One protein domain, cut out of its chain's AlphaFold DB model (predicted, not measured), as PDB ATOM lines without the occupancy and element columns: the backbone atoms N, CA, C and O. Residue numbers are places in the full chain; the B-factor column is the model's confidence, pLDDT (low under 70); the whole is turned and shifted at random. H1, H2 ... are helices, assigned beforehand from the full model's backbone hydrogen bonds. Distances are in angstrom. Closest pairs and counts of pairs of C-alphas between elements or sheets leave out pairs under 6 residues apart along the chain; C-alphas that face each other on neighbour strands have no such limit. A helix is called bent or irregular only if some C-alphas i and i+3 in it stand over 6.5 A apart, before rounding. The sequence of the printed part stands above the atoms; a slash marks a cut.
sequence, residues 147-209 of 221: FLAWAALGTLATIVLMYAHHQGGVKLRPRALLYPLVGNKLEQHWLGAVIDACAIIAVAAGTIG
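This is residues 147 to 209 of the 221 residues of the protein "Glycine betaine transporter" of Photobacterium aphoticum (UniProt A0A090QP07). The chain is bent like a horseshoe, with the long helix H5 as one arm, H1 and H2 in a row as the other, and H3 packed between H2 and H5 toward the closed end, where H4 sits. Residues 147 to 155 and 201 to 209, the far parts of the two arms, stick out free with a gap between them. The printed part has 63 residues with five named helices, in the order H1, H2, H3, H4, H5, and no named strand; its class is all helix. It is only just compact, close to loose, with a radius of gyration of the C-alphas of 12.6 A, and its C-alphas span 33 by 27 by 15 A.

The longest helix, H5, residues 190 to 209, touches H3, residues 174 to 182, with residues 192 to 199 alone. The closest C-alphas, those of Pro 174 and Asp 196, are 5.4 A apart, and the two lines stand at a steep tilt of 41 degrees, opposite ways. H3 is the hub, touching three helices, and it is irregular: C-alphas 177 and 180 are 7.4 A apart. H3 also touches H2, residues 156 to 168, only just about perpendicular at 72 degrees; the closest C-alphas, those of Leu 161 and Leu 177, are 5.8 A apart. H3 touches H4, residues 185 to 188, as well, with the closest C-alphas, those of Arg 175 and Leu 186, 6.8 A apart. H4 and H5 are close but not clearly touching: the closest C-alphas, those of Leu 186 and Gly 192, are 4.8 A apart. H1, residues 147 to 154, and H2 meet only through their link. Among the pairs that are apart are H2 and H5, and H1 and H5. Each O i to N i+4 pair of H1 and H2 is within hydrogen-bond range, against 15 of 16 in H5 and 1 of 5 in H3, where 4 of 6 O i to N i+3 pairs are within range; H4 is too short for an i+4 pair.

H5 is 29.2 A from first to last C-alpha, from C-alpha 190 at (111.742, 158.470, 91.094) to C-alpha 209 at (139.694, 151.957, 85.728). It is neither bent nor irregular, but only just: C-alphas 206 and 209 are 6.1 A apart. H2 measures 16.3 A, H3 13.5 A and H1 10.2 A; H1 begins with C-alpha 147 at (140.334, 148.630, 110.206). H4 measures 6.2 A between C-alphas 185 and 188, and is only just not irregular.

The two C-alphas farthest apart, those of Gln 167 and Gly 209, are 36.7 A apart. Without the stretches that stand free, the body of 45 residues spans 23 by 19 by 16 A. The printed part has no cut, and its four links between helices are tight. The mean pLDDT of the printed part is 89.5, and residue 209 alone is under 70.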
ATOM      1  N   PHE A 147     141.659 148.645 109.578       92.44
ATOM      2  CA  PHE A 147     140.334 148.630 110.206       92.44
ATOM      3  C   PHE A 147     139.332 149.641 109.631       92.44
ATOM      4  O   PHE A 147     138.145 149.328 109.567       92.44
ATOM      5  N   LEU A 148     139.787 150.818 109.187       93.06
ATOM      6  CA  LEU A 148     138.920 151.857 108.619       93.06
ATOM      7  C   LEU A 148     138.214 151.375 107.340       93.06
ATOM      8  O   LEU A 148     136.986 151.448 107.255       93.06
ATOM      9  N   ALA A 149     138.961 150.806 106.388       89.56
ATOM     10  CA  ALA A 149     138.394 150.278 105.146       89.56
ATOM     11  C   ALA A 149     137.448 149.096 105.401       89.56
ATOM     12  O   ALA A 149     136.346 149.040 104.849       89.56
ATOM     13  N   TRP A 150     137.832 148.174 106.288       89.19
ATOM     14  CA  TRP A 150     136.998 147.015 106.624       89.19
ATOM     15  C   TRP A 150     135.704 147.406 107.337       89.19
ATOM     16  O   TRP A 150     134.648 146.841 107.042       89.19
ATOM     17  N   ALA A 151     135.751 148.405 108.221       92.31
ATOM     18  CA  ALA A 151     134.548 148.941 108.844       92.31
ATOM     19  C   ALA A 151     133.608 149.549 107.793       92.31
ATOM     20  O   ALA A 151     132.394 149.330 107.854       92.31
ATOM     21  N   ALA A 152     134.145 150.313 106.830       89.00
ATOM     22  CA  ALA A 152     133.350 150.969 105.784       89.00
ATOM     23  C   ALA A 152     132.571 149.961 104.929       89.00
ATOM     24  O   ALA A 152     131.402 150.181 104.611       89.00
ATOM     25  N   LEU A 153     133.201 148.829 104.613       82.38
ATOM     26  CA  LEU A 153     132.618 147.782 103.777       82.38
ATOM     27  C   LEU A 153     131.676 146.852 104.555       82.38
ATOM     28  O   LEU A 153     130.645 146.432 104.032       82.38
ATOM     29  N   GLY A 154     132.034 146.497 105.791       76.06
ATOM     30  CA  GLY A 154     131.401 145.396 106.518       76.06
ATOM     31  C   GLY A 154     130.326 145.796 107.526       76.06
ATOM     32  O   GLY A 154     129.492 144.956 107.865       76.06
ATOM     33  N   THR A 155     130.328 147.036 108.022       83.44
ATOM     34  CA  THR A 155     129.533 147.404 109.205       83.44
ATOM     35  C   THR A 155     128.236 148.129 108.855       83.44
ATOM     36  O   THR A 155     127.192 147.489 108.724       83.44
ATOM     37  N   LEU A 156     128.264 149.462 108.758       88.25
ATOM     38  CA  LEU A 156     127.050 150.278 108.788       88.25
ATOM     39  C   LEU A 156     126.135 149.976 107.599       88.25
ATOM     40  O   LEU A 156     124.945 149.730 107.789       88.25
ATOM     41  N   ALA A 157     126.701 149.918 106.391       89.50
ATOM     42  CA  ALA A 157     125.948 149.630 105.177       89.50
ATOM     43  C   ALA A 157     125.262 148.256 105.240       89.50
ATOM     44  O   ALA A 157     124.062 148.152 104.986       89.50
ATOM     45  N   THR A 158     125.994 147.215 105.651       89.44
ATOM     46  CA  THR A 158     125.462 145.853 105.790       89.44
ATOM     47  C   THR A 158     124.342 145.792 106.821       89.44
ATOM     48  O   THR A 158     123.284 145.232 106.538       89.44
ATOM     49  N   ILE A 159     124.533 146.392 108.001       90.88
ATOM     50  CA  ILE A 159     123.521 146.396 109.068       90.88
ATOM     51  C   ILE A 159     122.249 147.102 108.594       90.88
ATOM     52  O   ILE A 159     121.155 146.554 108.748       90.88
ATOM     53  N   VAL A 160     122.382 148.283 107.985       92.44
ATOM     54  CA  VAL A 160     121.235 149.060 107.499       92.44
ATOM     55  C   VAL A 160     120.504 148.324 106.378       92.44
ATOM     56  O   VAL A 160     119.281 148.224 106.433       92.44
ATOM     57  N   LEU A 161     121.222 147.757 105.403       92.75
ATOM     58  CA  LEU A 161     120.612 146.992 104.308       92.75
ATOM     59  C   LEU A 161     119.886 145.746 104.816       92.75
ATOM     60  O   LEU A 161     118.752 145.491 104.411       92.75
ATOM     61  N   MET A 162     120.508 144.994 105.725       90.94
ATOM     62  CA  MET A 162     119.897 143.806 106.322       90.94
ATOM     63  C   MET A 162     118.654 144.167 107.135       90.94
ATOM     64  O   MET A 162     117.628 143.495 107.018       90.94
ATOM     65  N   TYR A 163     118.719 145.243 107.920       90.25
ATOM     66  CA  TYR A 163     117.577 145.741 108.678       90.25
ATOM     67  C   TYR A 163     116.440 146.187 107.750       90.25
ATOM     68  O   TYR A 163     115.308 145.734 107.901       90.25
ATOM     69  N   ALA A 164     116.740 147.016 106.750       92.75
ATOM     70  CA  ALA A 164     115.765 147.497 105.780       92.75
ATOM     71  C   ALA A 164     115.092 146.333 105.034       92.75
ATOM     72  O   ALA A 164     113.867 146.289 104.921       92.75
ATOM     73  N   HIS A 165     115.865 145.343 104.587       92.19
ATOM     74  CA  HIS A 165     115.324 144.205 103.855       92.19
ATOM     75  C   HIS A 165     114.447 143.298 104.725       92.19
ATOM     76  O   HIS A 165     113.321 142.976 104.346       92.19
ATOM     77  N   HIS A 166     114.945 142.892 105.896       89.25
ATOM     78  CA  HIS A 166     114.257 141.903 106.727       89.25
ATOM     79  C   HIS A 166     113.154 142.492 107.605       89.25
ATOM     80  O   HIS A 166     112.152 141.816 107.818       89.25
ATOM     81  N   GLN A 167     113.317 143.721 108.095       86.56
ATOM     82  CA  GLN A 167     112.327 144.383 108.953       86.56
ATOM     83  C   GLN A 167     111.439 145.349 108.165       86.56
ATOM     84  O   GLN A 167     110.241 145.428 108.416       86.56
ATOM     85  N   GLY A 168     112.008 146.072 107.198       85.06
ATOM     86  CA  GLY A 168     111.262 147.019 106.362       85.06
ATOM     87  C   GLY A 168     110.576 146.401 105.146       85.06
ATOM     88  O   GLY A 168     109.695 147.025 104.555       85.06
ATOM     89  N   GLY A 169     110.962 145.181 104.761       88.44
ATOM     90  CA  GLY A 169     110.416 144.493 103.591       88.44
ATOM     91  C   GLY A 169     110.793 145.145 102.255       88.44
ATOM     92  O   GLY A 169     110.162 144.841 101.240       88.44
ATOM     93  N   VAL A 170     111.794 146.033 102.239       90.19
ATOM     94  CA  VAL A 170     112.289 146.666 101.007       90.19
ATOM     95  C   VAL A 170     113.254 145.762 100.255       90.19
ATOM     96  O   VAL A 170     113.799 144.795 100.791       90.19
ATOM     97  N   LYS A 171     113.482 146.062  98.978       88.81
ATOM     98  CA  LYS A 171     114.429 145.303  98.158       88.81
ATOM     99  C   LYS A 171     115.865 145.689  98.512       88.81
ATOM    100  O   LYS A 171     116.139 146.831  98.861       88.81
ATOM    101  N   LEU A 172     116.795 144.745  98.364       90.62
ATOM    102  CA  LEU A 172     118.231 145.008  98.495       90.62
ATOM    103  C   LEU A 172     118.713 145.842  97.299       90.62
ATOM    104  O   LEU A 172     119.137 145.308  96.276       90.62
ATOM    105  N   ARG A 173     118.573 147.161  97.417       91.00
ATOM    106  CA  ARG A 173     118.989 148.173  96.439       91.00
ATOM    107  C   ARG A 173     119.775 149.272  97.160       91.00
ATOM    108  O   ARG A 173     119.504 149.489  98.342       91.00
ATOM    109  N   PRO A 174     120.687 150.002  96.494       92.38
ATOM    110  CA  PRO A 174     121.423 151.108  97.114       92.38
ATOM    111  C   PRO A 174     120.525 152.101  97.866       92.38
ATOM    112  O   PRO A 174     120.833 152.468  99.001       92.38
ATOM    113  N   ARG A 175     119.355 152.451  97.308       93.69
ATOM    114  CA  ARG A 175     118.365 153.325  97.966       93.69
ATOM    115  C   ARG A 175     117.909 152.847  99.352       93.69
ATOM    116  O   ARG A 175     117.487 153.671 100.159       93.69
ATOM    117  N   ALA A 176     117.986 151.547  99.645       94.06
ATOM    118  CA  ALA A 176     117.572 150.987 100.929       94.06
ATOM    119  C   ALA A 176     118.489 151.421 102.084       94.06
ATOM    120  O   ALA A 176     118.064 151.384 103.236       94.06
ATOM    121  N   LEU A 177     119.696 151.929 101.801       93.62
ATOM    122  CA  LEU A 177     120.546 152.566 102.813       93.62
ATOM    123  C   LEU A 177     119.885 153.792 103.461       93.62
ATOM    124  O   LEU A 177     120.178 154.117 104.607       93.62
ATOM    125  N   LEU A 178     118.960 154.450 102.759       94.44
ATOM    126  CA  LEU A 178     118.213 155.598 103.281       94.44
ATOM    127  C   LEU A 178     116.905 155.195 103.973       94.44
ATOM    128  O   LEU A 178     116.205 156.058 104.505       94.44
ATOM    129  N   TYR A 179     116.576 153.900 104.020       94.25
ATOM    130  CA  TYR A 179     115.364 153.396 104.665       94.25
ATOM    131  C   TYR A 179     115.166 153.912 106.107       94.25
ATOM    132  O   TYR A 179     114.049 154.318 106.418       94.25
ATOM    133  N   PRO A 180     116.192 154.002 106.981       91.50
ATOM    134  CA  PRO A 180     116.004 154.536 108.334       91.50
ATOM    135  C   PRO A 180     115.527 155.998 108.382       91.50
ATOM    136  O   PRO A 180     114.920 156.402 109.367       91.50
ATOM    137  N   LEU A 181     115.793 156.788 107.335       93.00
ATOM    138  CA  LEU A 181     115.455 158.215 107.280       93.00
ATOM    139  C   LEU A 181     114.103 158.471 106.610       93.00
ATOM    140  O   LEU A 181     113.349 159.346 107.030       93.00
ATOM    141  N   VAL A 182     113.798 157.730 105.541       92.31
ATOM    142  CA  VAL A 182     112.628 158.007 104.684       92.31
ATOM    143  C   VAL A 182     111.665 156.827 104.550       92.31
ATOM    144  O   VAL A 182     110.640 156.939 103.869       92.31
ATOM    145  N   GLY A 183     111.954 155.706 105.207       88.88
ATOM    146  CA  GLY A 183     111.163 154.480 105.156       88.88
ATOM    147  C   GLY A 183     111.006 153.946 103.732       88.88
ATOM    148  O   GLY A 183     111.908 154.022 102.900       88.88
ATOM    149  N   ASN A 184     109.803 153.455 103.426       88.50
ATOM    150  CA  ASN A 184     109.455 152.872 102.124       88.50
ATOM    151  C   ASN A 184     109.228 153.900 101.003       88.50
ATOM    152  O   ASN A 184     108.930 153.509  99.874       88.50
ATOM    153  N   LYS A 185     109.355 155.210 101.271       88.31
ATOM    154  CA  LYS A 185     109.015 156.259 100.291       88.31
ATOM    155  C   LYS A 185     109.841 156.144  99.005       88.31
ATOM    156  O   LYS A 185     109.308 156.330  97.915       88.31
ATOM    157  N   LEU A 186     111.122 155.788  99.112       89.44
ATOM    158  CA  LEU A 186     112.013 155.689  97.950       89.44
ATOM    159  C   LEU A 186     111.764 154.465  97.069       89.44
ATOM    160  O   LEU A 186     112.211 154.473  95.927       89.44
ATOM    161  N   GLU A 187     111.053 153.435  97.531       85.00
ATOM    162  CA  GLU A 187     110.772 152.247  96.704       85.00
ATOM    163  C   GLU A 187     109.919 152.593  95.479       85.00
ATOM    164  O   GLU A 187     110.102 152.023  94.402       85.00
ATOM    165  N   GLN A 188     109.006 153.554  95.630       81.81
ATOM    166  CA  GLN A 188     108.068 153.955  94.578       81.81
ATOM    167  C   GLN A 188     108.403 155.321  93.967       81.81
ATOM    168  O   GLN A 188     107.884 155.658  92.906       81.81
ATOM    169  N   HIS A 189     109.284 156.100  94.603       87.38
ATOM    170  CA  HIS A 189     109.638 157.444  94.157       87.38
ATOM    171  C   HIS A 189     110.792 157.444  93.143       87.38
ATOM    172  O   HIS A 189     111.764 156.693  93.276       87.38
ATOM    173  N   TRP A 190     110.728 158.339  92.151       88.12
ATOM    174  CA  TRP A 190     111.742 158.470  91.094       88.12
ATOM    175  C   TRP A 190     113.135 158.817  91.642       88.12
ATOM    176  O   TRP A 190     114.132 158.325  91.126       88.12
ATOM    177  N   LEU A 191     113.209 159.578  92.743       91.12
ATOM    178  CA  LEU A 191     114.476 159.877  93.429       91.12
ATOM    179  C   LEU A 191     115.239 158.613  93.839       91.12
ATOM    180  O   LEU A 191     116.463 158.594  93.773       91.12
ATOM    181  N   GLY A 192     114.545 157.533  94.206       92.25
ATOM    182  CA  GLY A 192     115.225 156.275  94.498       92.25
ATOM    183  C   GLY A 192     115.915 155.695  93.258       92.25
ATOM    184  O   GLY A 192     116.965 155.073  93.383       92.25
ATOM    185  N   ALA A 193     115.356 155.906  92.058       92.00
ATOM    186  CA  ALA A 193     115.987 155.479  90.810       92.00
ATOM    187  C   ALA A 193     117.240 156.302  90.492       92.00
ATOM    188  O   ALA A 193     118.214 155.740  90.005       92.00
ATOM    189  N   VAL A 194     117.241 157.594  90.830       94.25
ATOM    190  CA  VAL A 194     118.439 158.440  90.731       94.25
ATOM    191  C   VAL A 194     119.531 157.944  91.677       94.25
ATOM    192  O   VAL A 194     120.661 157.764  91.244       94.25
ATOM    193  N   ILE A 195     119.195 157.651  92.938       94.94
ATOM    194  CA  ILE A 195     120.154 157.130  93.929       94.94
ATOM    195  C   ILE A 195     120.776 155.811  93.458       94.94
ATOM    196  O   ILE A 195     121.996 155.657  93.489       94.94
ATOM    197  N   ASP A 196     119.948 154.872  92.992       95.12
ATOM    198  CA  ASP A 196     120.439 153.597  92.468       95.12
ATOM    199  C   ASP A 196     121.319 153.801  91.224       95.12
ATOM    200  O   ASP A 196     122.365 153.165  91.116       95.12
ATOM    201  N   ALA A 197     120.941 154.704  90.310       95.56
ATOM    202  CA  ALA A 197     121.740 155.016  89.125       95.56
ATOM    203  C   ALA A 197     123.105 155.614  89.499       95.56
ATOM    204  O   ALA A 197     124.125 155.135  89.007       95.56
ATOM    205  N   CYS A 198     123.151 156.583  90.421       95.81
ATOM    206  CA  CYS A 198     124.404 157.155  90.926       95.81
ATOM    207  C   CYS A 198     125.315 156.081  91.536       95.81
ATOM    208  O   CYS A 198     126.510 156.059  91.253       95.81
ATOM    209  N   ALA A 199     124.755 155.161  92.328       94.88
ATOM    210  CA  ALA A 199     125.519 154.061  92.912       94.88
ATOM    211  C   ALA A 199     126.084 153.114  91.839       94.88
ATOM    212  O   ALA A 199     127.249 152.728  91.918       94.88
ATOM    213  N   ILE A 200     125.296 152.770  90.812       94.50
ATOM    214  CA  ILE A 200     125.766 151.921  89.707       94.50
ATOM    215  C   ILE A 200     126.862 152.632  88.905       94.50
ATOM    216  O   ILE A 200     127.878 152.012  88.601       94.50
ATOM    217  N   ILE A 201     126.689 153.920  88.592       94.62
ATOM    218  CA  ILE A 201     127.692 154.723  87.879       94.62
ATOM    219  C   ILE A 201     128.993 154.794  88.688       94.62
ATOM    220  O   ILE A 201     130.063 154.565  88.129       94.62
ATOM    221  N   ALA A 202     128.915 155.038  90.000       92.31
ATOM    222  CA  ALA A 202     130.083 155.080  90.879       92.31
ATOM    223  C   ALA A 202     130.832 153.734  90.920       92.31
ATOM    224  O   ALA A 202     132.057 153.700  90.795       92.31
ATOM    225  N   VAL A 203     130.107 152.614  91.030       89.81
ATOM    226  CA  VAL A 203     130.702 151.264  90.983       89.81
ATOM    227  C   VAL A 203     131.307 150.969  89.607       89.81
ATOM    228  O   VAL A 203     132.403 150.412  89.528       89.81
ATOM    229  N   ALA A 204     130.638 151.359  88.520       89.44
ATOM    230  CA  ALA A 204     131.156 151.190  87.165       89.44
ATOM    231  C   ALA A 204     132.460 151.980  86.971       89.44
ATOM    232  O   ALA A 204     133.470 151.402  86.574       89.44
ATOM    233  N   ALA A 205     132.486 153.262  87.342       86.06
ATOM    234  CA  ALA A 205     133.689 154.089  87.275       86.06
ATOM    235  C   ALA A 205     134.850 153.491  88.098       86.06
ATOM    236  O   ALA A 205     135.972 153.381  87.599       86.06
ATOM    237  N   GLY A 206     134.578 153.020  89.322       80.38
ATOM    238  CA  GLY A 206     135.592 152.434  90.208       80.38
ATOM    239  C   GLY A 206     136.117 151.052  89.786       80.38
ATOM    240  O   GLY A 206     137.193 150.644  90.233       80.38
ATOM    241  N   THR A 207     135.384 150.321  88.941       78.62
ATOM    242  CA  THR A 207     135.780 148.988  88.444       78.62
ATOM    243  C   THR A 207     136.426 149.044  87.061       78.62
ATOM    244  O   THR A 207     137.416 148.347  86.834       78.62
ATOM    245  N   ILE A 208     135.948 149.911  86.161       78.81
ATOM    246  CA  ILE A 208     136.480 150.047  84.795       78.81
ATOM    247  C   ILE A 208     137.943 150.498  84.807       78.81
ATOM    248  O   ILE A 208     138.762 149.898  84.112       78.81
ATOM    249  N   GLY A 209     138.305 151.481  85.641       67.25
ATOM    250  CA  GLY A 209     139.694 151.957  85.728       67.25
ATOM    251  C   GLY A 209     140.703 150.847  86.062       67.25
ATOM    252  O   GLY A 209     141.837 150.877  85.591       67.25
TER     253      GLY A 209